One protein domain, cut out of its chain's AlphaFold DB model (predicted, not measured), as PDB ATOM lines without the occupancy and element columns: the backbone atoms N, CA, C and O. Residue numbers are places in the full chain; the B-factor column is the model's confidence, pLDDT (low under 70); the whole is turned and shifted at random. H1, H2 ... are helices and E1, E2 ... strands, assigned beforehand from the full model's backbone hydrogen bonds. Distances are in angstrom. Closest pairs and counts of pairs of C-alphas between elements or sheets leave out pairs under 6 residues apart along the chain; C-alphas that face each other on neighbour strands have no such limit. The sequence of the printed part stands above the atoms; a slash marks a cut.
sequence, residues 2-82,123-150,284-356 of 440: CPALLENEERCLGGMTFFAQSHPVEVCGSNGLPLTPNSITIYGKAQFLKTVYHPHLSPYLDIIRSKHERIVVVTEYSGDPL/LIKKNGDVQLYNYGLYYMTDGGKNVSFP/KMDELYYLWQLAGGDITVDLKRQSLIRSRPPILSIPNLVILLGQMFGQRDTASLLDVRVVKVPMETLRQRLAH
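Overview. This is residues 2 to 82, 123 to 150 and 284 to 356 of the 440 residues of the protein "TBC domain-containing protein kinase-like protein" of Temnothorax curvispinosus (UniProt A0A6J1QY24). A twisted four-stranded sheet forms the core, with H1 over one face and H3 and H4 over the other; the hairpin E5 and E6 lies far from this body at one end of the long axis. H5 lies at the other end, where it meets H3. The printed part has 182 residues, under half of them in named elements, in the order E1 H1 E2 E3 E4 H2 H3 H4 E5 E6 E7 H5: five helices and seven strands, class mixed. The sheet's order is E2 - E3 - E1 - E7, all antiparallel. The whole is a rod of 65 by 31 by 31 A, only just compact, close to loose, with a radius of gyration of the C-alphas of 18.8 A.

Arrangement. In the large sheet, E3, residues 70 to 78, and E1, residues 11 to 19, are antiparallel inner strands at 157 degrees; N 14 and O 75 are 2.8 A apart. E2, residues 60 to 65, forms a hairpin with E3, with N 64 and O 72 at 2.8 A. The other edge strand, E7, residues 338 to 345, bends by 55 degrees at residue 341; beside E1, N 15 and O 343 are 3.0 A apart. H1, residues 38 to 49, runs along the strands at a height over the sheet of 8.8 A; its closest C-alphas to E2 are those of Leu 49 and Tyr 60, 6.0 A. E1, H1 and E2 form a split strand-helix-strand unit, two strands running the same way with E3 between them, its crossover right-handed. H4, residues 299 to 305, is on the opposite face from H1 and runs across the strands, 81 degrees to E1 on the local plane. H3, residues 285 to 294, is over E3 and slantwise to it at 50 degrees on the local plane; with H4 and H1 it gives three layers, helices on both faces of a sheet. H3 only just touches H5, residues 348 to 353, with 3 pairs of C-alphas within 8 A, closest Trp 292 and Leu 350 at 5.5 A. H2, residues 137 to 140, touches residues 42 to 46 of H1 alone, closest C-alphas Ala 46 and Met 140 at 5.0 A. E4, residues 130 to 132, pairs with no named strand. E5, residues 318 to 322, and E6, residues 328 to 331, form a hairpin, with N 320 and O 329 at 2.7 A; both are apart from the large sheet's strands. Every O i to N i+4 pair is within hydrogen-bond range in H3, H4 and H5, and 5 of 8 are in H1; H2 is too short for such a pair.

Along the chain. E1 begins at C-alpha 11 (278.244, 273.601, 263.094) and spans 26.5 A; E3 spans 24.6 A, E7 18.7 A, H1 17.2 A, E2 14.6 A and H3 14.2 A. E5 ends at C-alpha 322 (325.185, 274.083, 276.333), and H5 at C-alpha 353 (271.845, 280.214, 278.399).

Size, cuts and confidence. The C-alphas farthest apart, of Pro 3 and Leu 324, are 65.6 A apart. Residues 83 to 122 and 151 to 283 are not printed; the C-alpha gaps are 6.0 A and 32.4 A. The links E1 to H1 and H4 to E5 are long. The mean pLDDT of the printed part is 81.7, with 39 residues under 70, among them 2 to 10, 311 to 321 and 326 to 337.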
ATOM      1  N   CYS A   2     265.078 276.293 271.998       40.00
ATOM      2  CA  CYS A   2     265.673 277.481 271.363       40.00
ATOM      3  C   CYS A   2     265.973 277.173 269.877       40.00
ATOM      4  O   CYS A   2     266.948 276.465 269.620       40.00
ATOM      5  N   PRO A   3     265.158 277.605 268.894       47.31
ATOM      6  CA  PRO A   3     264.960 276.787 267.693       47.31
ATOM      7  C   PRO A   3     265.284 277.530 266.384       47.31
ATOM      8  O   PRO A   3     264.398 277.810 265.591       47.31
ATOM      9  N   ALA A   4     266.544 277.929 266.182       45.53
ATOM     10  CA  ALA A   4     267.037 278.339 264.851       45.53
ATOM     11  C   ALA A   4     268.572 278.432 264.801       45.53
ATOM     12  O   ALA A   4     269.213 277.895 263.903       45.53
ATOM     13  N   LEU A   5     269.200 279.068 265.802       49.66
ATOM     14  CA  LEU A   5     270.655 279.309 265.806       49.66
ATOM     15  C   LEU A   5     271.512 278.044 265.904       49.66
ATOM     16  O   LEU A   5     272.650 278.027 265.440       49.66
ATOM     17  N   LEU A   6     270.981 277.027 266.577       53.38
ATOM     18  CA  LEU A   6     271.704 275.835 267.023       53.38
ATOM     19  C   LEU A   6     271.196 274.554 266.349       53.38
ATOM     20  O   LEU A   6     271.682 273.476 266.685       53.38
ATOM     21  N   GLU A   7     270.222 274.669 265.438       50.19
ATOM     22  CA  GLU A   7     269.566 273.528 264.783       50.19
ATOM     23  C   GLU A   7     270.510 272.751 263.867       50.19
ATOM     24  O   GLU A   7     270.327 271.555 263.657       50.19
ATOM     25  N   ASN A   8     271.564 273.397 263.368       60.94
ATOM     26  CA  ASN A   8     272.602 272.689 262.643       60.94
ATOM     27  C   ASN A   8     273.623 272.113 263.634       60.94
ATOM     28  O   ASN A   8     274.667 272.715 263.882       60.94
ATOM     29  N   GLU A   9     273.308 270.946 264.206       60.72
ATOM     30  CA  GLU A   9     274.183 270.198 265.125       60.72
ATOM     31  C   GLU A   9     275.594 269.932 264.566       60.72
ATOM     32  O   GLU A   9     276.496 269.582 265.324       60.72
ATOM     33  N   GLU A  10     275.807 270.096 263.257       69.50
ATOM     34  CA  GLU A  10     277.124 269.953 262.634       69.50
ATOM     35  C   GLU A  10     278.019 271.171 262.795       69.50
ATOM     36  O   GLU A  10     279.236 271.010 262.712       69.50
ATOM     37  N   ARG A  11     277.455 272.370 262.990       74.25
ATOM     38  CA  ARG A  11     278.244 273.601 263.094       74.25
ATOM     39  C   ARG A  11     278.910 273.657 264.458       74.25
ATOM     40  O   ARG A  11     278.301 274.038 265.456       74.25
ATOM     41  N   CYS A  12     280.182 273.288 264.491       83.94
ATOM     42  CA  CYS A  12     281.006 273.328 265.688       83.94
ATOM     43  C   CYS A  12     282.116 274.368 265.536       83.94
ATOM     44  O   CYS A  12     282.548 274.695 264.431       83.94
ATOM     45  N   LEU A  13     282.631 274.866 266.661       88.44
ATOM     46  CA  LEU A  13     283.909 275.572 266.640       88.44
ATOM     47  C   LEU A  13     285.028 274.530 266.596       88.44
ATOM     48  O   LEU A  13     285.056 273.617 267.425       88.44
ATOM     49  N   GLY A  14     285.941 274.679 265.645       89.06
ATOM     50  CA  GLY A  14     287.191 273.942 265.562       89.06
ATOM     51  C   GLY A  14     288.324 274.749 266.176       89.06
ATOM     52  O   GLY A  14     288.637 275.846 265.709       89.06
ATOM     53  N   GLY A  15     288.949 274.201 267.216       89.56
ATOM     54  CA  GLY A  15     290.186 274.728 267.784       89.56
ATOM     55  C   GLY A  15     291.399 273.917 267.344       89.56
ATOM     56  O   GLY A  15     291.387 272.690 267.440       89.56
ATOM     57  N   MET A  16     292.467 274.604 266.942       90.00
ATOM     58  CA  MET A  16     293.795 274.014 266.750       90.00
ATOM     59  C   MET A  16     294.873 274.892 267.380       90.00
ATOM     60  O   MET A  16     294.662 276.073 267.667       90.00
ATOM     61  N   THR A  17     296.063 274.330 267.566       90.38
ATOM     62  CA  THR A  17     297.199 275.076 268.101       90.38
ATOM     63  C   THR A  17     298.520 274.584 267.537       90.38
ATOM     64  O   THR A  17     298.704 273.396 267.290       90.38
ATOM     65  N   PHE A  18     299.454 275.512 267.371       89.81
ATOM     66  CA  PHE A  18     300.819 275.229 266.951       89.81
ATOM     67  C   PHE A  18     301.787 276.257 267.541       89.81
ATOM     68  O   PHE A  18     301.371 277.253 268.143       89.81
ATOM     69  N   PHE A  19     303.083 276.019 267.378       87.50
ATOM     70  CA  PHE A  19     304.128 276.935 267.828       87.50
ATOM     71  C   PHE A  19     304.778 277.668 266.662       87.50
ATOM     72  O   PHE A  19     305.202 277.045 265.686       87.50
ATOM     73  N   ALA A  20     304.901 278.990 266.787       88.69
ATOM     74  CA  ALA A  20     305.764 279.755 265.903       88.69
ATOM     75  C   ALA A  20     307.232 279.411 266.187       88.69
ATOM     76  O   ALA A  20     307.626 279.107 267.318       88.69
ATOM     77  N   GLN A  21     308.060 279.475 265.152       85.25
ATOM     78  CA  GLN A  21     309.495 279.303 265.286       85.25
ATOM     79  C   GLN A  21     310.069 280.454 266.110       85.25
ATOM     80  O   GLN A  21     309.987 281.610 265.704       85.25
ATOM     81  N   SER A  22     310.687 280.155 267.250       78.94
ATOM     82  CA  SER A  22     311.443 281.164 267.995       78.94
ATOM     83  C   SER A  22     312.698 281.571 267.225       78.94
ATOM     84  O   SER A  22     313.404 280.703 266.701       78.94
ATOM     85  N   HIS A  23     312.990 282.872 267.205       75.25
ATOM     86  CA  HIS A  23     314.278 283.384 266.740       75.25
ATOM     87  C   HIS A  23     315.417 282.855 267.626       75.25
ATOM     88  O   HIS A  23     315.188 282.590 268.812       75.25
ATOM     89  N   PRO A  24     316.637 282.689 267.086       67.81
ATOM     90  CA  PRO A  24     317.823 282.486 267.908       67.81
ATOM     91  C   PRO A  24     317.971 283.635 268.916       67.81
ATOM     92  O   PRO A  24     317.600 284.776 268.630       67.81
ATOM     93  N   VAL A  25     318.493 283.336 270.105       59.28
ATOM     94  CA  VAL A  25     318.826 284.369 271.097       59.28
ATOM     95  C   VAL A  25     319.884 285.285 270.458       59.28
ATOM     96  O   VAL A  25     320.798 284.767 269.826       59.28
ATOM     97  N   GLU A  26     319.746 286.610 270.600       53.66
ATOM     98  CA  GLU A  26     320.681 287.654 270.103       53.66
ATOM     99  C   GLU A  26     320.518 288.144 268.649       53.66
ATOM    100  O   GLU A  26     321.372 288.878 268.157       53.66
ATOM    101  N   VAL A  27     319.419 287.833 267.951       59.84
ATOM    102  CA  VAL A  27     319.211 288.406 266.608       59.84
ATOM    103  C   VAL A  27     318.499 289.759 266.688       59.84
ATOM    104  O   VAL A  27     317.304 289.845 266.989       59.84
ATOM    105  N   CYS A  28     319.242 290.822 266.383       65.56
ATOM    106  CA  CYS A  28     318.693 292.146 266.108       65.56
ATOM    107  C   CYS A  28     318.451 292.328 264.603       65.56
ATOM    108  O   CYS A  28     319.163 291.771 263.768       65.56
ATOM    109  N   GLY A  29     317.445 293.126 264.250       67.69
ATOM    110  CA  GLY A  29     317.266 293.619 262.889       67.69
ATOM    111  C   GLY A  29     318.425 294.521 262.463       67.69
ATOM    112  O   GLY A  29     319.259 294.928 263.272       67.69
ATOM    113  N   SER A  30     318.453 294.895 261.184       72.75
ATOM    114  CA  SER A  30     319.452 295.826 260.629       72.75
ATOM    115  C   SER A  30     319.482 297.192 261.331       72.75
ATOM    116  O   SER A  30     320.472 297.910 261.246       72.75
ATOM    117  N   ASN A  31     318.412 297.536 262.049       79.25
ATOM    118  CA  ASN A  31     318.260 298.734 262.874       79.25
ATOM    119  C   ASN A  31     318.730 298.562 264.334       79.25
ATOM    120  O   ASN A  31     318.524 299.463 265.141       79.25
ATOM    121  N   GLY A  32     319.305 297.412 264.704       75.81
ATOM    122  CA  GLY A  32     319.756 297.129 266.069       75.81
ATOM    123  C   GLY A  32     318.636 296.814 267.069       75.81
ATOM    124  O   GLY A  32     318.932 296.547 268.232       75.81
ATOM    125  N   LEU A  33     317.366 296.802 266.642       76.94
ATOM    126  CA  LEU A  33     316.229 296.438 267.490       76.94
ATOM    127  C   LEU A  33     316.006 294.919 267.504       76.94
ATOM    128  O   LEU A  33     316.291 294.260 266.502       76.94
ATOM    129  N   PRO A  34     315.444 294.349 268.587       75.12
ATOM    130  CA  PRO A  34     315.065 292.941 268.616       75.12
ATOM    131  C   PRO A  34     314.140 292.605 267.445       75.12
ATOM    132  O   PRO A  34     313.212 293.364 267.144       75.12
ATOM    133  N   LEU A  35     314.368 291.465 266.790       80.25
ATOM    134  CA  LEU A  35     313.459 291.010 265.742       80.25
ATOM    135  C   LEU A  35     312.038 290.844 266.288       80.25
ATOM    136  O   LEU A  35     311.827 290.325 267.386       80.25
ATOM    137  N   THR A  36     311.052 291.239 265.479       84.62
ATOM    138  CA  THR A  36     309.645 290.974 265.795       84.62
ATOM    139  C   THR A  36     309.446 289.457 265.903       84.62
ATOM    140  O   THR A  36     309.794 288.738 264.959       84.62
ATOM    141  N   PRO A  37     308.921 288.942 267.031       88.12
ATOM    142  CA  PRO A  37     308.661 287.521 267.186       88.12
ATOM    143  C   PRO A  37     307.765 286.993 266.067       88.12
ATOM    144  O   PRO A  37     306.762 287.620 265.717       88.12
ATOM    145  N   ASN A  38     308.088 285.812 265.546       91.00
ATOM    146  CA  ASN A  38     307.331 285.202 264.456       91.00
ATOM    147  C   ASN A  38     305.851 285.013 264.815       91.00
ATOM    148  O   ASN A  38     304.996 285.185 263.951       91.00
ATOM    149  N   SER A  39     305.512 284.754 266.083       91.75
ATOM    150  CA  SER A  39     304.109 284.685 266.515       91.75
ATOM    151  C   SER A  39     303.342 286.004 266.347       91.75
ATOM    152  O   SER A  39     302.141 285.967 266.093       91.75
ATOM    153  N   ILE A  40     304.006 287.163 266.449       92.69
ATOM    154  CA  ILE A  40     303.384 288.474 266.198       92.69
ATOM    155  C   ILE A  40     303.143 288.655 264.700       92.69
ATOM    156  O   ILE A  40     302.047 289.050 264.308       92.69
ATOM    157  N   THR A  41     304.121 288.301 263.865       93.81
ATOM    158  CA  THR A  41     303.968 288.322 262.402       93.81
ATOM    159  C   THR A  41     302.809 287.429 261.956       93.81
ATOM    160  O   THR A  41     301.977 287.858 261.158       93.81
ATOM    161  N   ILE A  42     302.714 286.216 262.514       95.50
ATOM    162  CA  ILE A  42     301.605 285.292 262.246       95.50
ATOM    163  C   ILE A  42     300.275 285.903 262.681       95.50
ATOM    164  O   ILE A  42     299.335 285.937 261.892       95.50
ATOM    165  N   TYR A  43     300.197 286.414 263.912       96.00
ATOM    166  CA  TYR A  43     298.981 287.026 264.447       96.00
ATOM    167  C   TYR A  43     298.497 288.207 263.595       96.00
ATOM    168  O   TYR A  43     297.301 288.306 263.324       96.00
ATOM    169  N   GLY A  44     299.417 289.068 263.145       95.88
ATOM    170  CA  GLY A  44     299.111 290.209 262.284       95.88
ATOM    171  C   GLY A  44     298.593 289.782 260.911       95.88
ATOM    172  O   GLY A  44     297.518 290.216 260.506       95.88
ATOM    173  N   LYS A  45     299.303 288.877 260.220       95.06
ATOM    174  CA  LYS A  45     298.862 288.356 258.912       95.06
ATOM    175  C   LYS A  45     297.513 287.649 259.004       95.06
ATOM    176  O   LYS A  45     296.662 287.835 258.139       95.06
ATOM    177  N   ALA A  46     297.297 286.865 260.057       96.19
ATOM    178  CA  ALA A  46     296.081 286.082 260.217       96.19
ATOM    179  C   ALA A  46     294.807 286.930 260.381       96.19
ATOM    180  O   ALA A  46     293.724 286.406 260.137       96.19
ATOM    181  N   GLN A  47     294.904 288.220 260.735       95.19
ATOM    182  CA  GLN A  47     293.721 289.088 260.833       95.19
ATOM    183  C   GLN A  47     292.970 289.201 259.503       95.19
ATOM    184  O   GLN A  47     291.744 289.216 259.507       95.19
ATOM    185  N   PHE A  48     293.683 289.195 258.371       96.38
ATOM    186  CA  PHE A  48     293.060 289.187 257.045       96.38
ATOM    187  C   PHE A  48     292.175 287.953 256.824       96.38
ATOM    188  O   PHE A  48     291.106 288.048 256.241       96.38
ATOM    189  N   LEU A  49     292.555 286.787 257.352       96.44
ATOM    190  CA  LEU A  49     291.765 285.564 257.172       96.44
ATOM    191  C   LEU A  49     290.384 285.652 257.837       96.44
ATOM    192  O   LEU A  49     289.454 284.993 257.383       96.44
ATOM    193  N   LYS A  50     290.233 286.485 258.876       94.19
ATOM    194  CA  LYS A  50     288.944 286.736 259.542       94.19
ATOM    195  C   LYS A  50     287.974 287.530 258.661       94.19
ATOM    196  O   LYS A  50     286.782 287.536 258.940       94.19
ATOM    197  N   THR A  51     288.463 288.204 257.618       92.56
ATOM    198  CA  THR A  51     287.624 288.978 256.688       92.56
ATOM    199  C   THR A  51     287.193 288.169 255.466       92.56
ATOM    200  O   THR A  51     286.391 288.653 254.673       92.56
ATOM    201  N   VAL A  52     287.724 286.956 255.282       94.38
ATOM    202  CA  VAL A  52     287.429 286.103 254.125       94.38
ATOM    203  C   VAL A  52     286.151 285.306 254.374       94.38
ATOM    204  O   VAL A  52     286.057 284.546 255.340       94.38
ATOM    205  N   TYR A  53     285.175 285.446 253.476       91.50
ATOM    206  CA  TYR A  53     283.901 284.738 253.548       91.50
ATOM    207  C   TYR A  53     283.552 284.078 252.214       91.50
ATOM    208  O   TYR A  53     283.408 284.746 251.194       91.50
ATOM    209  N   HIS A  54     283.349 282.762 252.241       93.00
ATOM    210  CA  HIS A  54     282.876 281.988 251.099       93.00
ATOM    211  C   HIS A  54     282.139 280.728 251.586       93.00
ATOM    212  O   HIS A  54     282.616 280.097 252.530       93.00
ATOM    213  N   PRO A  55     281.027 280.296 250.954       90.88
ATOM    214  CA  PRO A  55     280.242 279.140 251.414       90.88
ATOM    215  C   PRO A  55     281.048 277.842 251.555       90.88
ATOM    216  O   PRO A  55     280.796 277.044 252.458       90.88
ATOM    217  N   HIS A  56     282.040 277.665 250.677       95.62
ATOM    218  CA  HIS A  56     282.910 276.489 250.613       95.62
ATOM    219  C   HIS A  56     284.285 276.692 251.276       95.62
ATOM    220  O   HIS A  56     285.200 275.910 251.040       95.62
ATOM    221  N   LEU A  57     284.456 277.731 252.100       96.19
ATOM    222  CA  LEU A  57     285.631 277.923 252.957       96.19
ATOM    223  C   LEU A  57     285.186 277.964 254.420       96.19
ATOM    224  O   LEU A  57     284.206 278.627 254.739       96.19
ATOM    225  N   SER A  58     285.910 277.290 255.312       94.50
ATOM    226  CA  SER A  58     285.659 277.367 256.757       94.50
ATOM    227  C   SER A  58     286.081 278.732 257.317       94.50
ATOM    228  O   SER A  58     287.280 279.019 257.336       94.50
ATOM    229  N   PRO A  59     285.161 279.585 257.803       93.75
ATOM    230  CA  PRO A  59     285.515 280.909 258.301       93.75
ATOM    231  C   PRO A  59     286.502 280.853 259.472       93.75
ATOM    232  O   PRO A  59     286.348 280.050 260.399       93.75
ATOM    233  N   TYR A  60     287.499 281.741 259.444       95.44
ATOM    234  CA  TYR A  60     288.385 281.993 260.578       95.44
ATOM    235  C   TYR A  60     287.688 282.937 261.555       95.44
ATOM    236  O   TYR A  60     287.359 284.067 261.209       95.44
ATOM    237  N   LEU A  61     287.461 282.465 262.778       94.44
ATOM    238  CA  LEU A  61     286.691 283.184 263.794       94.44
ATOM    239  C   LEU A  61     287.615 283.994 264.691       94.44
ATOM    240  O   LEU A  61     287.374 285.172 264.950       94.44
ATOM    241  N   ASP A  62     288.712 283.377 265.134       94.56
ATOM    242  CA  ASP A  62     289.701 284.069 265.944       94.56
ATOM    243  C   ASP A  62     291.096 283.456 265.857       94.56
ATOM    244  O   ASP A  62     291.273 282.269 265.573       94.56
ATOM    245  N   ILE A  63     292.102 284.286 266.118       95.25
ATOM    246  CA  ILE A  63     293.500 283.878 266.196       95.25
ATOM    247  C   ILE A  63     294.075 284.485 267.461       95.25
ATOM    248  O   ILE A  63     294.086 285.699 267.620       95.25
ATOM    249  N   ILE A  64     294.580 283.643 268.354       94.69
ATOM    250  CA  ILE A  64     295.033 284.051 269.679       94.69
ATOM    251  C   ILE A  64     296.515 283.730 269.807       94.69
ATOM    252  O   ILE A  64     296.943 282.578 269.688       94.69
ATOM    253  N   ARG A  65     297.312 284.757 270.108       92.81
ATOM    254  CA  ARG A  65     298.699 284.581 270.535       92.81
ATOM    255  C   ARG A  65     298.721 284.262 272.026       92.81
ATOM    256  O   ARG A  65     298.350 285.087 272.855       92.81
ATOM    257  N   SER A  66     299.171 283.062 272.363       88.19
ATOM    258  CA  SER A  66     299.323 282.598 273.740       88.19
ATOM    259  C   SER A  66     300.791 282.663 274.186       88.19
ATOM    260  O   SER A  66     301.663 283.198 273.499       88.19
ATOM    261  N   LYS A  67     301.078 282.143 275.381       83.50
ATOM    262  CA  LYS A  67     302.434 282.117 275.952       83.50
ATOM    263  C   LYS A  67     303.378 281.256 275.102       83.50
ATOM    264  O   LYS A  67     302.950 280.288 274.478       83.50
ATOM    265  N   HIS A  68     304.674 281.572 275.157       81.00
ATOM    266  CA  HIS A  68     305.748 280.803 274.513       81.00
ATOM    267  C   HIS A  68     305.582 280.650 272.992       81.00
ATOM    268  O   HIS A  68     305.732 279.551 272.472       81.00
ATOM    269  N   GLU A  69     305.245 281.735 272.283       84.62
ATOM    270  CA  GLU A  69     305.093 281.742 270.816       84.62
ATOM    271  C   GLU A  69     303.999 280.793 270.279       84.62
ATOM    272  O   GLU A  69     303.935 280.511 269.082       84.62
ATOM    273  N   ARG A  70     303.110 280.308 271.153       87.62
ATOM    274  CA  ARG A  70     301.975 279.471 270.769       87.62
ATOM    275  C   ARG A  70     300.912 280.309 270.070       87.62
ATOM    276  O   ARG A  70     300.490 281.341 270.589       87.62
ATOM    277  N   ILE A  71     300.412 279.793 268.960       92.44
ATOM    278  CA  ILE A  71     299.233 280.300 268.270       92.44
ATOM    279  C   ILE A  71     298.083 279.319 268.497       92.44
ATOM    280  O   ILE A  71     298.257 278.097 268.445       92.44
ATOM    281  N   VAL A  72     296.909 279.861 268.800       93.19
ATOM    282  CA  VAL A  72     295.636 279.143 268.812       93.19
ATOM    283  C   VAL A  72     294.790 279.721 267.690       93.19
ATOM    284  O   VAL A  72     294.659 280.937 267.581       93.19
ATOM    285  N   VAL A  73     294.241 278.853 266.852       94.19
ATOM    286  CA  VAL A  73     293.388 279.236 265.730       94.19
ATOM    287  C   VAL A  73     292.007 278.644 265.964       94.19
ATOM    288  O   VAL A  73     291.883 277.460 266.290       94.19
ATOM    289  N   VAL A  74     290.989 279.484 265.812       95.00
ATOM    290  CA  VAL A  74     289.577 279.141 265.963       95.00
ATOM    291  C   VAL A  74     288.881 279.338 264.626       95.00
ATOM    292  O   VAL A  74     288.972 280.403 264.018       95.00
ATOM    293  N   THR A  75     288.187 278.306 264.166       93.94
ATOM    294  CA  THR A  75     287.534 278.253 262.849       93.94
ATOM    295  C   THR A  75     286.175 277.574 262.963       93.94
ATOM    296  O   THR A  75     285.913 276.871 263.939       93.94
ATOM    297  N   GLU A  76     285.296 277.755 261.979       91.75
ATOM    298  CA  GLU A  76     284.138 276.869 261.829       91.75
ATOM    299  C   GLU A  76     284.608 275.472 261.410       91.75
ATOM    300  O   GLU A  76     285.343 275.313 260.433       91.75
ATOM    301  N   TYR A  77     284.142 274.454 262.120       90.31
ATOM    302  CA  TYR A  77     284.364 273.058 261.782       90.31
ATOM    303  C   TYR A  77     283.011 272.370 261.641       90.31
ATOM    304  O   TYR A  77     282.381 272.017 262.641       90.31
ATOM    305  N   SER A  78     282.572 272.197 260.395       86.94
ATOM    306  CA  SER A  78     281.267 271.620 260.072       86.94
ATOM    307  C   SER A  78     281.412 270.362 259.233       86.94
ATOM    308  O   SER A  78     282.053 270.390 258.186       86.94
ATOM    309  N   GLY A  79     280.777 269.277 259.674       88.81
ATOM    310  CA  GLY A  79     280.801 267.989 258.983       88.81
ATOM    311  C   GLY A  79     281.982 267.092 259.361       88.81
ATOM    312  O   GLY A  79     282.594 267.236 260.431       88.81
ATOM    313  N   ASP A  80     282.263 266.140 258.471       91.56
ATOM    314  CA  ASP A  80     283.306 265.128 258.636       91.56
ATOM    315  C   ASP A  80     284.329 265.207 257.496       91.56
ATOM    316  O   ASP A  80     283.954 265.534 256.368       91.56
ATOM    317  N   PRO A  81     285.614 264.909 257.753       94.12
ATOM    318  CA  PRO A  81     286.626 264.925 256.707       94.12
ATOM    319  C   PRO A  81     286.349 263.913 255.591       94.12
ATOM    320  O   PRO A  81     285.851 262.812 255.832       94.12
ATOM    321  N   LEU A  82     286.755 264.239 254.364       95.81
ATOM    322  CA  LEU A  82     286.691 263.328 253.220       95.81
ATOM    323  C   LEU A  82     287.468 262.028 253.485       95.81
ATOM    324  O   LEU A  82     287.056 260.973 253.018       95.81
ATOM    325  N   LEU A 123     286.075 269.112 254.265       95.31
ATOM    326  CA  LEU A 123     284.973 268.737 255.148       95.31
ATOM    327  C   LEU A 123     283.682 268.581 254.349       95.31
ATOM    328  O   LEU A 123     283.353 269.441 253.534       95.31
ATOM    329  N   ILE A 124     282.945 267.504 254.615       94.50
ATOM    330  CA  ILE A 124     281.662 267.185 253.989       94.50
ATOM    331  C   ILE A 124     280.570 267.260 255.057       94.50
ATOM    332  O   ILE A 124     280.557 266.483 256.019       94.50
ATOM    333  N   LYS A 125     279.646 268.206 254.881       91.00
ATOM    334  CA  LYS A 125     278.437 268.376 255.701       91.00
ATOM    335  C   LYS A 125     277.413 267.276 255.392       91.00
ATOM    336  O   LYS A 125     277.476 266.651 254.334       91.00
ATOM    337  N   LYS A 126     276.421 267.035 256.258       85.88
ATOM    338  CA  LYS A 126     275.392 265.997 256.003       85.88
ATOM    339  C   LYS A 126     274.511 266.312 254.798       85.88
ATOM    340  O   LYS A 126     274.007 265.389 254.172       85.88
ATOM    341  N   ASN A 127     274.351 267.587 254.443       84.25
ATOM    342  CA  ASN A 127     273.671 267.991 253.207       84.25
ATOM    343  C   ASN A 127     274.536 267.771 251.939       84.25
ATOM    344  O   ASN A 127     274.117 268.106 250.830       84.25
ATOM    345  N   GLY A 128     275.748 267.229 252.098       88.56
ATOM    346  CA  GLY A 128     276.699 266.966 251.026       88.56
ATOM    347  C   GLY A 128     277.435 268.206 250.527       88.56
ATOM    348  O   GLY A 128     278.038 268.134 249.460       88.56
ATOM    349  N   ASP A 129     277.350 269.343 251.225       90.81
ATOM    350  CA  ASP A 129     278.151 270.519 250.890       90.81
ATOM    351  C   ASP A 129     279.565 270.415 251.450       90.81
ATOM    352  O   ASP A 129     279.798 269.913 252.553       90.81
ATOM    353  N   VAL A 130     280.503 270.957 250.687       95.19
ATOM    354  CA  VAL A 130     281.930 270.931 250.966       95.19
ATOM    355  C   VAL A 130     282.399 272.257 251.536       95.19
ATOM    356  O   VAL A 130     281.999 273.326 251.068       95.19
ATOM    357  N   GLN A 131     283.293 272.184 252.518       94.94
ATOM    358  CA  GLN A 131     284.087 273.309 253.000       94.94
ATOM    359  C   GLN A 131     285.567 272.932 253.048       94.94
ATOM    360  O   GLN A 131     285.935 271.912 253.630       94.94
ATOM    361  N   LEU A 132     286.425 273.773 252.466       97.00
ATOM    362  CA  LEU A 132     287.866 273.649 252.650       97.00
ATOM    363  C   LEU A 132     288.258 274.220 254.010       97.00
ATOM    364  O   LEU A 132     287.950 275.369 254.347       97.00
ATOM    365  N   TYR A 133     288.965 273.403 254.771       94.69
ATOM    366  CA  TYR A 133     289.434 273.698 256.110       94.69
ATOM    367  C   TYR A 133     290.934 274.004 256.101       94.69
ATOM    368  O   TYR A 133     291.666 273.558 255.222       94.69
ATOM    369  N   ASN A 134     291.429 274.764 257.084       91.62
ATOM    370  CA  ASN A 134     292.860 275.087 257.216       91.62
ATOM    371  C   ASN A 134     293.521 275.822 256.036       91.62
ATOM    372  O   ASN A 134     294.752 275.883 255.952       91.62
ATOM    373  N   TYR A 135     292.733 276.437 255.156       94.88
ATOM    374  CA  TYR A 135     293.231 277.050 253.925       94.88
ATOM    375  C   TYR A 135     294.203 278.224 254.148       94.88
ATOM    376  O   TYR A 135     295.035 278.517 253.294       94.88
ATOM    377  N   GLY A 136     294.140 278.891 255.303       94.12
ATOM    378  CA  GLY A 136     294.965 280.053 255.637       94.12
ATOM    379  C   GLY A 136     296.303 279.733 256.310       94.12
ATOM    380  O   GLY A 136     297.088 280.652 256.549       94.12
ATOM    381  N   LEU A 137     296.594 278.463 256.631       93.06
ATOM    382  CA  LEU A 137     297.787 278.089 257.407       93.06
ATOM    383  C   LEU A 137     299.094 278.497 256.706       93.06
ATOM    384  O   LEU A 137     299.999 279.040 257.341       93.06
ATOM    385  N   TYR A 138     299.192 278.277 255.392       93.44
ATOM    386  CA  TYR A 138     300.371 278.658 254.609       93.44
ATOM    387  C   TYR A 138     300.563 280.180 254.567       93.44
ATOM    388  O   TYR A 138     301.671 280.674 254.773       93.44
ATOM    389  N   TYR A 139     299.476 280.932 254.381       94.94
ATOM    390  CA  TYR A 139     299.497 282.394 254.346       94.94
ATOM    391  C   TYR A 139     299.911 283.004 255.695       94.94
ATOM    392  O   TYR A 139     300.865 283.785 255.762       94.94
ATOM    393  N   MET A 140     299.251 282.609 256.792       95.31
ATOM    394  CA  MET A 140     299.519 283.193 258.114       95.31
ATOM    395  C   MET A 140     300.946 282.915 258.603       95.31
ATOM    396  O   MET A 140     301.506 283.704 259.353       95.31
ATOM    397  N   THR A 141     301.565 281.821 258.155       94.00
ATOM    398  CA  THR A 141     302.926 281.413 258.545       94.00
ATOM    399  C   THR A 141     304.025 281.918 257.608       94.00
ATOM    400  O   THR A 141     305.165 281.463 257.703       94.00
ATOM    401  N   ASP A 142     303.709 282.866 256.723       92.31
ATOM    402  CA  ASP A 142     304.635 283.404 255.718       92.31
ATOM    403  C   ASP A 142     305.246 282.316 254.820       92.31
ATOM    404  O   ASP A 142     306.461 282.198 254.655       92.31
ATOM    405  N   GLY A 143     304.383 281.454 254.284       89.25
ATOM    406  CA  GLY A 143     304.786 280.328 253.451       89.25
ATOM    407  C   GLY A 143     305.519 279.226 254.217       89.25
ATOM    408  O   GLY A 143     306.301 278.480 253.629       89.25
ATOM    409  N   GLY A 144     305.297 279.141 255.531       89.12
ATOM    410  CA  GLY A 144     305.959 278.200 256.432       89.12
ATOM    411  C   GLY A 144     307.260 278.701 257.058       89.12
ATOM    412  O   GLY A 144     307.808 278.007 257.906       89.12
ATOM    413  N   LYS A 145     307.745 279.904 256.717       89.25
ATOM    414  CA  LYS A 145     308.991 280.461 257.286       89.25
ATOM    415  C   LYS A 145     308.901 280.736 258.787       89.25
ATOM    416  O   LYS A 145     309.906 280.674 259.487       89.25
ATOM    417  N   ASN A 146     307.703 281.041 259.280       90.44
ATOM    418  CA  ASN A 146     307.480 281.411 260.676       90.44
ATOM    419  C   ASN A 146     307.222 280.204 261.593       90.44
ATOM    420  O   ASN A 146     306.892 280.396 262.765       90.44
ATOM    421  N   VAL A 147     307.342 278.969 261.095       89.44
ATOM    422  CA  VAL A 147     307.086 277.731 261.847       89.44
ATOM    423  C   VAL A 147     308.167 276.684 261.586       89.44
ATOM    424  O   VAL A 147     308.788 276.657 260.534       89.44
ATOM    425  N   SER A 148     308.390 275.788 262.551       83.38
ATOM    426  CA  SER A 148     309.431 274.747 262.461       83.38
ATOM    427  C   SER A 148     308.890 273.361 262.080       83.38
ATOM    428  O   SER A 148     309.551 272.355 262.325       83.38
ATOM    429  N   PHE A 149     307.685 273.296 261.514       83.50
ATOM    430  CA  PHE A 149     307.065 272.067 261.017       83.50
ATOM    431  C   PHE A 149     306.764 272.198 259.518       83.50
ATOM    432  O   PHE A 149     306.498 273.303 259.043       83.50
ATOM    433  N   PRO A 150     306.800 271.092 258.755       80.00
ATOM    434  CA  PRO A 150     306.455 271.134 257.343       80.00
ATOM    435  C   PRO A 150     304.967 271.459 257.171       80.00
ATOM    436  O   PRO A 150     304.108 270.830 257.787       80.00
ATOM    437  N   LYS A 284     275.616 283.981 262.031       82.69
ATOM    438  CA  LYS A 284     277.004 283.830 261.591       82.69
ATOM    439  C   LYS A 284     277.845 283.173 262.694       82.69
ATOM    440  O   LYS A 284     277.521 283.242 263.879       82.69
ATOM    441  N   MET A 285     278.907 282.462 262.308       86.81
ATOM    442  CA  MET A 285     279.723 281.716 263.280       86.81
ATOM    443  C   MET A 285     280.550 282.613 264.202       86.81
ATOM    444  O   MET A 285     280.847 282.213 265.321       86.81
ATOM    445  N   ASP A 286     280.931 283.801 263.749       88.62
ATOM    446  CA  ASP A 286     281.632 284.813 264.543       88.62
ATOM    447  C   ASP A 286     280.735 285.366 265.662       88.62
ATOM    448  O   ASP A 286     281.178 285.484 266.805       88.62
ATOM    449  N   GLU A 287     279.452 285.598 265.375       88.88
ATOM    450  CA  GLU A 287     278.440 285.954 266.379       88.88
ATOM    451  C   GLU A 287     278.253 284.835 267.409       88.88
ATOM    452  O   GLU A 287     278.260 285.084 268.617       88.88
ATOM    453  N   LEU A 288     278.129 283.586 266.943       88.75
ATOM    454  CA  LEU A 288     278.016 282.416 267.816       88.75
ATOM    455  C   LEU A 288     279.262 282.229 268.685       88.75
ATOM    456  O   LEU A 288     279.135 281.931 269.871       88.75
ATOM    457  N   TYR A 289     280.454 282.435 268.122       91.88
ATOM    458  CA  TYR A 289     281.712 282.381 268.862       91.88
ATOM    459  C   TYR A 289     281.766 283.441 269.963       91.88
ATOM    460  O   TYR A 289     282.094 283.122 271.106       91.88
ATOM    461  N   TYR A 290     281.376 284.677 269.647       92.50
ATOM    462  CA  TYR A 290     281.315 285.764 270.619       92.50
ATOM    463  C   TYR A 290     280.336 285.460 271.763       92.50
ATOM    464  O   TYR A 290     280.696 285.553 272.938       92.50
ATOM    465  N   LEU A 291     279.118 285.015 271.444       91.00
ATOM    466  CA  LEU A 291     278.132 284.628 272.458       91.00
ATOM    467  C   LEU A 291     278.610 283.436 273.296       91.00
ATOM    468  O   LEU A 291     278.388 283.398 274.506       91.00
ATOM    469  N   TRP A 292     279.305 282.480 272.678       92.06
ATOM    470  CA  TRP A 292     279.906 281.350 273.379       92.06
ATOM    471  C   TRP A 292     280.976 281.796 274.389       92.06
ATOM    472  O   TRP A 292     280.996 281.294 275.513       92.06
ATOM    473  N   GLN A 293     281.809 282.785 274.047       93.12
ATOM    474  CA  GLN A 293     282.766 283.376 274.990       93.12
ATOM    475  C   GLN A 293     282.051 284.042 276.178       93.12
ATOM    476  O   GLN A 293     282.421 283.810 277.331       93.12
ATOM    477  N   LEU A 294     280.974 284.799 275.930       91.88
ATOM    478  CA  LEU A 294     280.153 285.397 276.997       91.88
ATOM    479  C   LEU A 294     279.484 284.347 277.888       91.88
ATOM    480  O   LEU A 294     279.333 284.554 279.096       91.88
ATOM    481  N   ALA A 295     279.122 283.197 277.313       91.00
ATOM    482  CA  ALA A 295     278.579 282.058 278.042       91.00
ATOM    483  C   ALA A 295     279.593 281.400 279.003       91.00
ATOM    484  O   ALA A 295     279.218 280.513 279.771       91.00
ATOM    485  N   GLY A 296     280.853 281.854 279.004       90.81
ATOM    486  CA  GLY A 296     281.954 281.314 279.801       90.81
ATOM    487  C   GLY A 296     282.860 280.356 279.025       90.81
ATOM    488  O   GLY A 296     283.680 279.672 279.636       90.81
ATOM    489  N   GLY A 297     282.706 280.278 277.702       91.38
ATOM    490  CA  GLY A 297     283.578 279.501 276.832       91.38
ATOM    491  C   GLY A 297     284.993 280.075 276.760       91.38
ATOM    492  O   GLY A 297     285.182 281.271 276.546       91.38
ATOM    493  N   ASP A 298     286.005 279.217 276.900       91.88
ATOM    494  CA  ASP A 298     287.410 279.579 276.697       91.88
ATOM    495  C   ASP A 298     288.108 278.484 275.894       91.88
ATOM    496  O   ASP A 298     288.372 277.379 276.381       91.88
ATOM    497  N   ILE A 299     288.461 278.821 274.651       90.88
ATOM    498  CA  ILE A 299     289.070 277.873 273.720       90.88
ATOM    499  C   ILE A 299     290.386 277.316 274.266       90.88
ATOM    500  O   ILE A 299     290.706 276.147 274.073       90.88
ATOM    501  N   THR A 300     291.142 278.118 275.013       89.75
ATOM    502  CA  THR A 300     292.400 277.689 275.621       89.75
ATOM    503  C   THR A 300     292.146 276.641 276.702       89.75
ATOM    504  O   THR A 300     292.932 275.703 276.846       89.75
ATOM    505  N   VAL A 301     291.061 276.777 277.468       89.88
ATOM    506  CA  VAL A 301     290.658 275.798 278.489       89.88
ATOM    507  C   VAL A 301     290.184 274.500 277.840       89.88
ATOM    508  O   VAL A 301     290.604 273.427 278.276       89.88
ATOM    509  N   ASP A 302     289.382 274.567 276.777       88.75
ATOM    510  CA  ASP A 302     288.930 273.369 276.059       88.75
ATOM    511  C   ASP A 302     290.093 272.624 275.384       88.75
ATOM    512  O   ASP A 302     290.211 271.403 275.515       88.75
ATOM    513  N   LEU A 303     291.035 273.346 274.766       88.56
ATOM    514  CA  LEU A 303     292.255 272.757 274.202       88.56
ATOM    515  C   LEU A 303     293.158 272.124 275.276       88.56
ATOM    516  O   LEU A 303     293.806 271.106 275.016       88.56
ATOM    517  N   LYS A 304     293.206 272.686 276.493       88.00
ATOM    518  CA  LYS A 304     293.893 272.058 277.640       88.00
ATOM    519  C   LYS A 304     293.207 270.765 278.069       88.00
ATOM    520  O   LYS A 304     293.891 269.769 278.290       88.00
ATOM    521  N   ARG A 305     291.871 270.762 278.158       88.06
ATOM    522  CA  ARG A 305     291.071 269.584 278.543       88.06
ATOM    523  C   ARG A 305     291.305 268.410 277.592       88.06
ATOM    524  O   ARG A 305     291.429 267.276 278.036       88.06
ATOM    525  N   GLN A 306     291.456 268.702 276.302       85.75
ATOM    526  CA  GLN A 306     291.748 267.724 275.246       85.75
ATOM    527  C   GLN A 306     293.252 267.416 275.080       85.75
ATOM    528  O   GLN A 306     293.666 266.756 274.128       85.75
ATOM    529  N   SER A 307     294.096 267.876 276.011       81.62
ATOM    530  CA  SER A 307     295.547 267.642 276.030       81.62
ATOM    531  C   SER A 307     296.330 268.181 274.818       81.62
ATOM    532  O   SER A 307     297.477 267.778 274.608       81.62
ATOM    533  N   LEU A 308     295.760 269.120 274.049       79.50
ATOM    534  CA  LEU A 308     296.469 269.854 272.988       79.50
ATOM    535  C   LEU A 308     297.351 270.971 273.553       79.50
ATOM    536  O   LEU A 308     298.442 271.254 273.051       79.50
ATOM    537  N   ILE A 309     296.903 271.589 274.645       79.75
ATOM    538  CA  ILE A 309     297.718 272.514 275.432       79.75
ATOM    539  C   ILE A 309     298.091 271.815 276.733       79.75
ATOM    540  O   ILE A 309     297.272 271.628 277.628       79.75
ATOM    541  N   ARG A 310     299.360 271.437 276.851       72.12
ATOM    542  CA  ARG A 310     299.895 270.850 278.080       72.12
ATOM    543  C   ARG A 310     300.211 271.961 279.085       72.12
ATOM    544  O   ARG A 310     300.680 273.033 278.708       72.12
ATOM    545  N   SER A 311     299.927 271.705 280.361       61.16
ATOM    546  CA  SER A 311     300.215 272.628 281.471       61.16
ATOM    547  C   SER A 311     301.711 272.752 281.754       61.16
ATOM    548  O   SER A 311     302.179 273.817 282.151       61.16
ATOM    549  N   ARG A 312     302.468 271.677 281.511       58.38
ATOM    550  CA  ARG A 312     303.930 271.727 281.483       58.38
ATOM    551  C   ARG A 312     304.365 272.398 280.179       58.38
ATOM    552  O   ARG A 312     303.842 272.008 279.130       58.38
ATOM    553  N   PRO A 313     305.292 273.374 280.217       54.12
ATOM    554  CA  PRO A 313     305.842 273.928 278.991       54.12
ATOM    555  C   PRO A 313     306.400 272.762 278.165       54.12
ATOM    556  O   PRO A 313     307.047 271.879 278.742       54.12
ATOM    557  N   PRO A 314     306.111 272.685 276.854       54.81
ATOM    558  CA  PRO A 314     306.758 271.680 276.024       54.81
ATOM    559  C   PRO A 314     308.268 271.841 276.180       54.81
ATOM    560  O   PRO A 314     308.772 272.965 276.256       54.81
ATOM    561  N   ILE A 315     308.990 270.725 276.250       59.19
ATOM    562  CA  ILE A 315     310.446 270.756 276.177       59.19
ATOM    563  C   ILE A 315     310.773 271.128 274.730       59.19
ATOM    564  O   ILE A 315     310.904 270.273 273.860       59.19
ATOM    565  N   LEU A 316     310.816 272.435 274.457       55.62
ATOM    566  CA  LEU A 316     311.024 272.964 273.111       55.62
ATOM    567  C   LEU A 316     312.395 272.570 272.567       55.62
ATOM    568  O   LEU A 316     312.563 272.516 271.360       55.62
ATOM    569  N   SER A 317     313.357 272.278 273.440       57.03
ATOM    570  CA  SER A 317     314.681 271.767 273.104       57.03
ATOM    571  C   SER A 317     315.185 270.877 274.231       57.03
ATOM    572  O   SER A 317     315.245 271.328 275.376       57.03
ATOM    573  N   ILE A 318     315.585 269.651 273.911       61.34
ATOM    574  CA  ILE A 318     316.458 268.863 274.778       61.34
ATOM    575  C   ILE A 318     317.879 269.318 274.442       61.34
ATOM    576  O   ILE A 318     318.334 269.036 273.332       61.34
ATOM    577  N   PRO A 319     318.562 270.086 275.309       60.44
ATOM    578  CA  PRO A 319     319.916 270.538 275.027       60.44
ATOM    579  C   PRO A 319     320.854 269.332 274.932       60.44
ATOM    580  O   PRO A 319     321.032 268.593 275.894       60.44
ATOM    581  N   ASN A 320     321.471 269.161 273.769       62.12
ATOM    582  CA  ASN A 320     322.551 268.207 273.545       62.12
ATOM    583  C   ASN A 320     323.912 268.828 273.901       62.12
ATOM    584  O   ASN A 320     324.856 268.111 274.213       62.12
ATOM    585  N   LEU A 321     324.020 270.158 273.838       67.31
ATOM    586  CA  LEU A 321     325.217 270.931 274.145       67.31
ATOM    587  C   LEU A 321     324.787 272.300 274.684       67.31
ATOM    588  O   LEU A 321     323.986 272.990 274.061       67.31
ATOM    589  N   VAL A 322     325.331 272.714 275.822       72.50
ATOM    590  CA  VAL A 322     325.185 274.083 276.333       72.50
ATOM    591  C   VAL A 322     326.581 274.673 276.417       72.50
ATOM    592  O   VAL A 322     327.442 274.111 277.091       72.50
ATOM    593  N   ILE A 323     326.832 275.763 275.697       78.31
ATOM    594  CA  ILE A 323     328.128 276.448 275.771       78.31
ATOM    595  C   ILE A 323     328.169 277.354 277.009       78.31
ATOM    596  O   ILE A 323     327.132 277.787 277.502       78.31
ATOM    597  N   LEU A 324     329.373 277.682 277.487       73.44
ATOM    598  CA  LEU A 324     329.605 278.533 278.669       73.44
ATOM    599  C   LEU A 324     328.908 279.906 278.609       73.44
ATOM    600  O   LEU A 324     328.617 280.486 279.648       73.44
ATOM    601  N   LEU A 325     328.605 280.400 277.404       71.31
ATOM    602  CA  LEU A 325     327.862 281.644 277.160       71.31
ATOM    603  C   LEU A 325     326.332 281.489 277.296       71.31
ATOM    604  O   LEU A 325     325.593 282.431 277.041       71.31
ATOM    605  N   GLY A 326     325.836 280.305 277.663       57.84
ATOM    606  CA  GLY A 326     324.409 280.041 277.865       57.84
ATOM    607  C   GLY A 326     323.621 279.710 276.594       57.84
ATOM    608  O   GLY A 326     322.429 279.421 276.691       57.84
ATOM    609  N   GLN A 327     324.246 279.688 275.408       61.53
ATOM    610  CA  GLN A 327     323.567 279.178 274.211       61.53
ATOM    611  C   GLN A 327     323.378 277.659 274.319       61.53
ATOM    612  O   GLN A 327     324.304 276.903 274.624       61.53
ATOM    613  N   MET A 328     322.151 277.221 274.051       63.88
ATOM    614  CA  MET A 328     321.736 275.825 274.111       63.88
ATOM    615  C   MET A 328     321.526 275.294 272.689       63.88
ATOM    616  O   MET A 328     320.695 275.802 271.940       63.88
ATOM    617  N   PHE A 329     322.247 274.237 272.337       57.78
ATOM    618  CA  PHE A 329     322.104 273.472 271.104       57.78
ATOM    619  C   PHE A 329     321.487 272.122 271.454       57.78
ATOM    620  O   PHE A 329     321.927 271.463 272.390       57.78
ATOM    621  N   GLY A 330     320.459 271.684 270.737       61.03
ATOM    622  CA  GLY A 330     319.708 270.501 271.141       61.03
ATOM    623  C   GLY A 330     318.656 270.068 270.140       61.03
ATOM    624  O   GLY A 330     318.206 270.876 269.327       61.03
ATOM    625  N   GLN A 331     318.255 268.798 270.198       54.84
ATOM    626  CA  GLN A 331     317.116 268.334 269.409       54.84
ATOM    627  C   GLN A 331     315.829 268.901 270.013       54.84
ATOM    628  O   GLN A 331     315.533 268.710 271.194       54.84
ATOM    629  N   ARG A 332     315.063 269.635 269.202       56.88
ATOM    630  CA  ARG A 332     313.701 270.031 269.565       56.88
ATOM    631  C   ARG A 332     312.799 268.805 269.512       56.88
ATOM    632  O   ARG A 332     312.888 268.041 268.553       56.88
ATOM    633  N   ASP A 333     311.923 268.641 270.502       56.19
ATOM    634  CA  ASP A 333     310.845 267.656 270.416       56.19
ATOM    635  C   ASP A 333     309.833 268.125 269.358       56.19
ATOM    636  O   ASP A 333     308.900 268.892 269.626       56.19
ATOM    637  N   THR A 334     310.065 267.702 268.115       55.38
ATOM    638  CA  THR A 334     309.251 268.075 266.957       55.38
ATOM    639  C   THR A 334     307.844 267.489 267.021       55.38
ATOM    640  O   THR A 334     306.946 268.031 266.376       55.38
ATOM    641  N   ALA A 335     307.616 266.457 267.846       51.62
ATOM    642  CA  ALA A 335     306.314 265.815 268.012       51.62
ATOM    643  C   ALA A 335     305.262 266.737 268.660       51.62
ATOM    644  O   ALA A 335     304.078 266.415 268.656       51.62
ATOM    645  N   SER A 336     305.680 267.886 269.205       58.53
ATOM    646  CA  SER A 336     304.806 268.863 269.871       58.53
ATOM    647  C   SER A 336     304.562 270.160 269.082       58.53
ATOM    648  O   SER A 336     303.841 271.035 269.565       58.53
ATOM    649  N   LEU A 337     305.160 270.310 267.891       66.06
ATOM    650  CA  LEU A 337     305.157 271.580 267.147       66.06
ATOM    651  C   LEU A 337     303.831 271.874 266.434       66.06
ATOM    652  O   LEU A 337     303.408 273.032 266.394       66.06
ATOM    653  N   LEU A 338     303.184 270.834 265.906       70.31
ATOM    654  CA  LEU A 338     301.857 270.885 265.298       70.31
ATOM    655  C   LEU A 338     301.105 269.610 265.676       70.31
ATOM    656  O   LEU A 338     301.525 268.511 265.318       70.31
ATOM    657  N   ASP A 339     299.986 269.768 266.373       71.00
ATOM    658  CA  ASP A 339     299.009 268.700 266.549       71.00
ATOM    659  C   ASP A 339     297.833 268.996 265.613       71.00
ATOM    660  O   ASP A 339     297.161 270.017 265.752       71.00
ATOM    661  N   VAL A 340     297.639 268.133 264.612       68.88
ATOM    662  CA  VAL A 340     296.645 268.324 263.537       68.88
ATOM    663  C   VAL A 340     295.222 268.024 264.029       68.88
ATOM    664  O   VAL A 340     294.250 268.289 263.327       68.88
ATOM    665  N   ARG A 341     295.067 267.487 265.247       79.19
ATOM    666  CA  ARG A 341     293.750 267.207 265.818       79.19
ATOM    667  C   ARG A 341     292.972 268.503 266.008       79.19
ATOM    668  O   ARG A 341     293.404 269.413 266.714       79.19
ATOM    669  N   VAL A 342     291.778 268.538 265.432       81.38
ATOM    670  CA  VAL A 342     290.822 269.618 265.647       81.38
ATOM    671  C   VAL A 342     289.928 269.262 266.823       81.38
ATOM    672  O   VAL A 342     289.299 268.204 266.848       81.38
ATOM    673  N   VAL A 343     289.847 270.159 267.800       82.88
ATOM    674  CA  VAL A 343     288.895 270.021 268.903       82.88
ATOM    675  C   VAL A 343     287.582 270.666 268.503       82.88
ATOM    676  O   VAL A 343     287.517 271.884 268.352       82.88
ATOM    677  N   LYS A 344     286.538 269.838 268.377       85.06
ATOM    678  CA  LYS A 344     285.145 270.294 268.329       85.06
ATOM    679  C   LYS A 344     284.765 270.802 269.723       85.06
ATOM    680  O   LYS A 344     284.775 270.041 270.691       85.06
ATOM    681  N   VAL A 345     284.473 272.092 269.838       83.19
ATOM    682  CA  VAL A 345     284.140 272.733 271.116       83.19
ATOM    683  C   VAL A 345     282.657 272.528 271.447       83.19
ATOM    684  O   VAL A 345     281.810 272.752 270.578       83.19
ATOM    685  N   PRO A 346     282.305 272.142 272.688       81.62
ATOM    686  CA  PRO A 346     280.913 271.952 273.080       81.62
ATOM    687  C   PRO A 346     280.157 273.287 273.173       81.62
ATOM    688  O   PRO A 346     280.581 274.210 273.870       81.62
ATOM    689  N   MET A 347     278.994 273.362 272.518       83.31
ATOM    690  CA  MET A 347     278.100 274.534 272.533       83.31
ATOM    691  C   MET A 347     277.031 274.480 273.635       83.31
ATOM    692  O   MET A 347     276.190 275.369 273.721       83.31
ATOM    693  N   GLU A 348     277.049 273.453 274.487       83.25
ATOM    694  CA  GLU A 348     275.960 273.143 275.422       83.25
ATOM    695  C   GLU A 348     275.661 274.271 276.416       83.25
ATOM    696  O   GLU A 348     274.509 274.657 276.586       83.25
ATOM    697  N   THR A 349     276.694 274.883 276.999       85.50
ATOM    698  CA  THR A 349     276.526 276.020 277.918       85.50
ATOM    699  C   THR A 349     275.830 277.203 277.244       85.50
ATOM    700  O   THR A 349     274.974 277.848 277.848       85.50
ATOM    701  N   LEU A 350     276.161 277.475 275.977       86.50
ATOM    702  CA  LEU A 350     275.496 278.519 275.203       86.50
ATOM    703  C   LEU A 350     274.037 278.137 274.918       86.50
ATOM    704  O   LEU A 350     273.152 278.973 275.092       86.50
ATOM    705  N   ARG A 351     273.773 276.872 274.551       83.62
ATOM    706  CA  ARG A 351     272.403 276.368 274.340       83.62
ATOM    707  C   ARG A 351     271.535 276.568 275.578       83.62
ATOM    708  O   ARG A 351     270.406 277.030 275.457       83.62
ATOM    709  N   GLN A 352     272.074 276.258 276.754       84.75
ATOM    710  CA  GLN A 352     271.376 276.406 278.030       84.75
ATOM    711  C   GLN A 352     271.090 277.872 278.358       84.75
ATOM    712  O   GLN A 352     269.967 278.194 278.737       84.75
ATOM    713  N   ARG A 353     272.057 278.777 278.155       84.38
ATOM    714  CA  ARG A 353     271.845 280.214 278.399       84.38
ATOM    715  C   ARG A 353     270.805 280.840 277.474       84.38
ATOM    716  O   ARG A 353     270.071 281.713 277.910       84.38
ATOM    717  N   LEU A 354     270.719 280.387 276.224       82.75
ATOM    718  CA  LEU A 354     269.747 280.901 275.253       82.75
ATOM    719  C   LEU A 354     268.417 280.123 275.258       82.75
ATOM    720  O   LEU A 354     267.510 280.456 274.499       82.75
ATOM    721  N   ALA A 355     268.260 279.099 276.107       80.94
ATOM    722  CA  ALA A 355     267.110 278.190 276.084       80.94
ATOM    723  C   ALA A 355     265.755 278.888 276.301       80.94
ATOM    724  O   ALA A 355     264.734 278.409 275.799       80.94
ATOM    725  N   HIS A 356     265.755 279.995 277.045       76.25
ATOM    726  CA  HIS A 356     264.564 280.767 277.406       76.25
ATOM    727  C   HIS A 356     264.145 281.790 276.341       76.25
ATOM    728  O   HIS A 356     263.034 282.314 276.412       76.25
TER     729      HIS A 356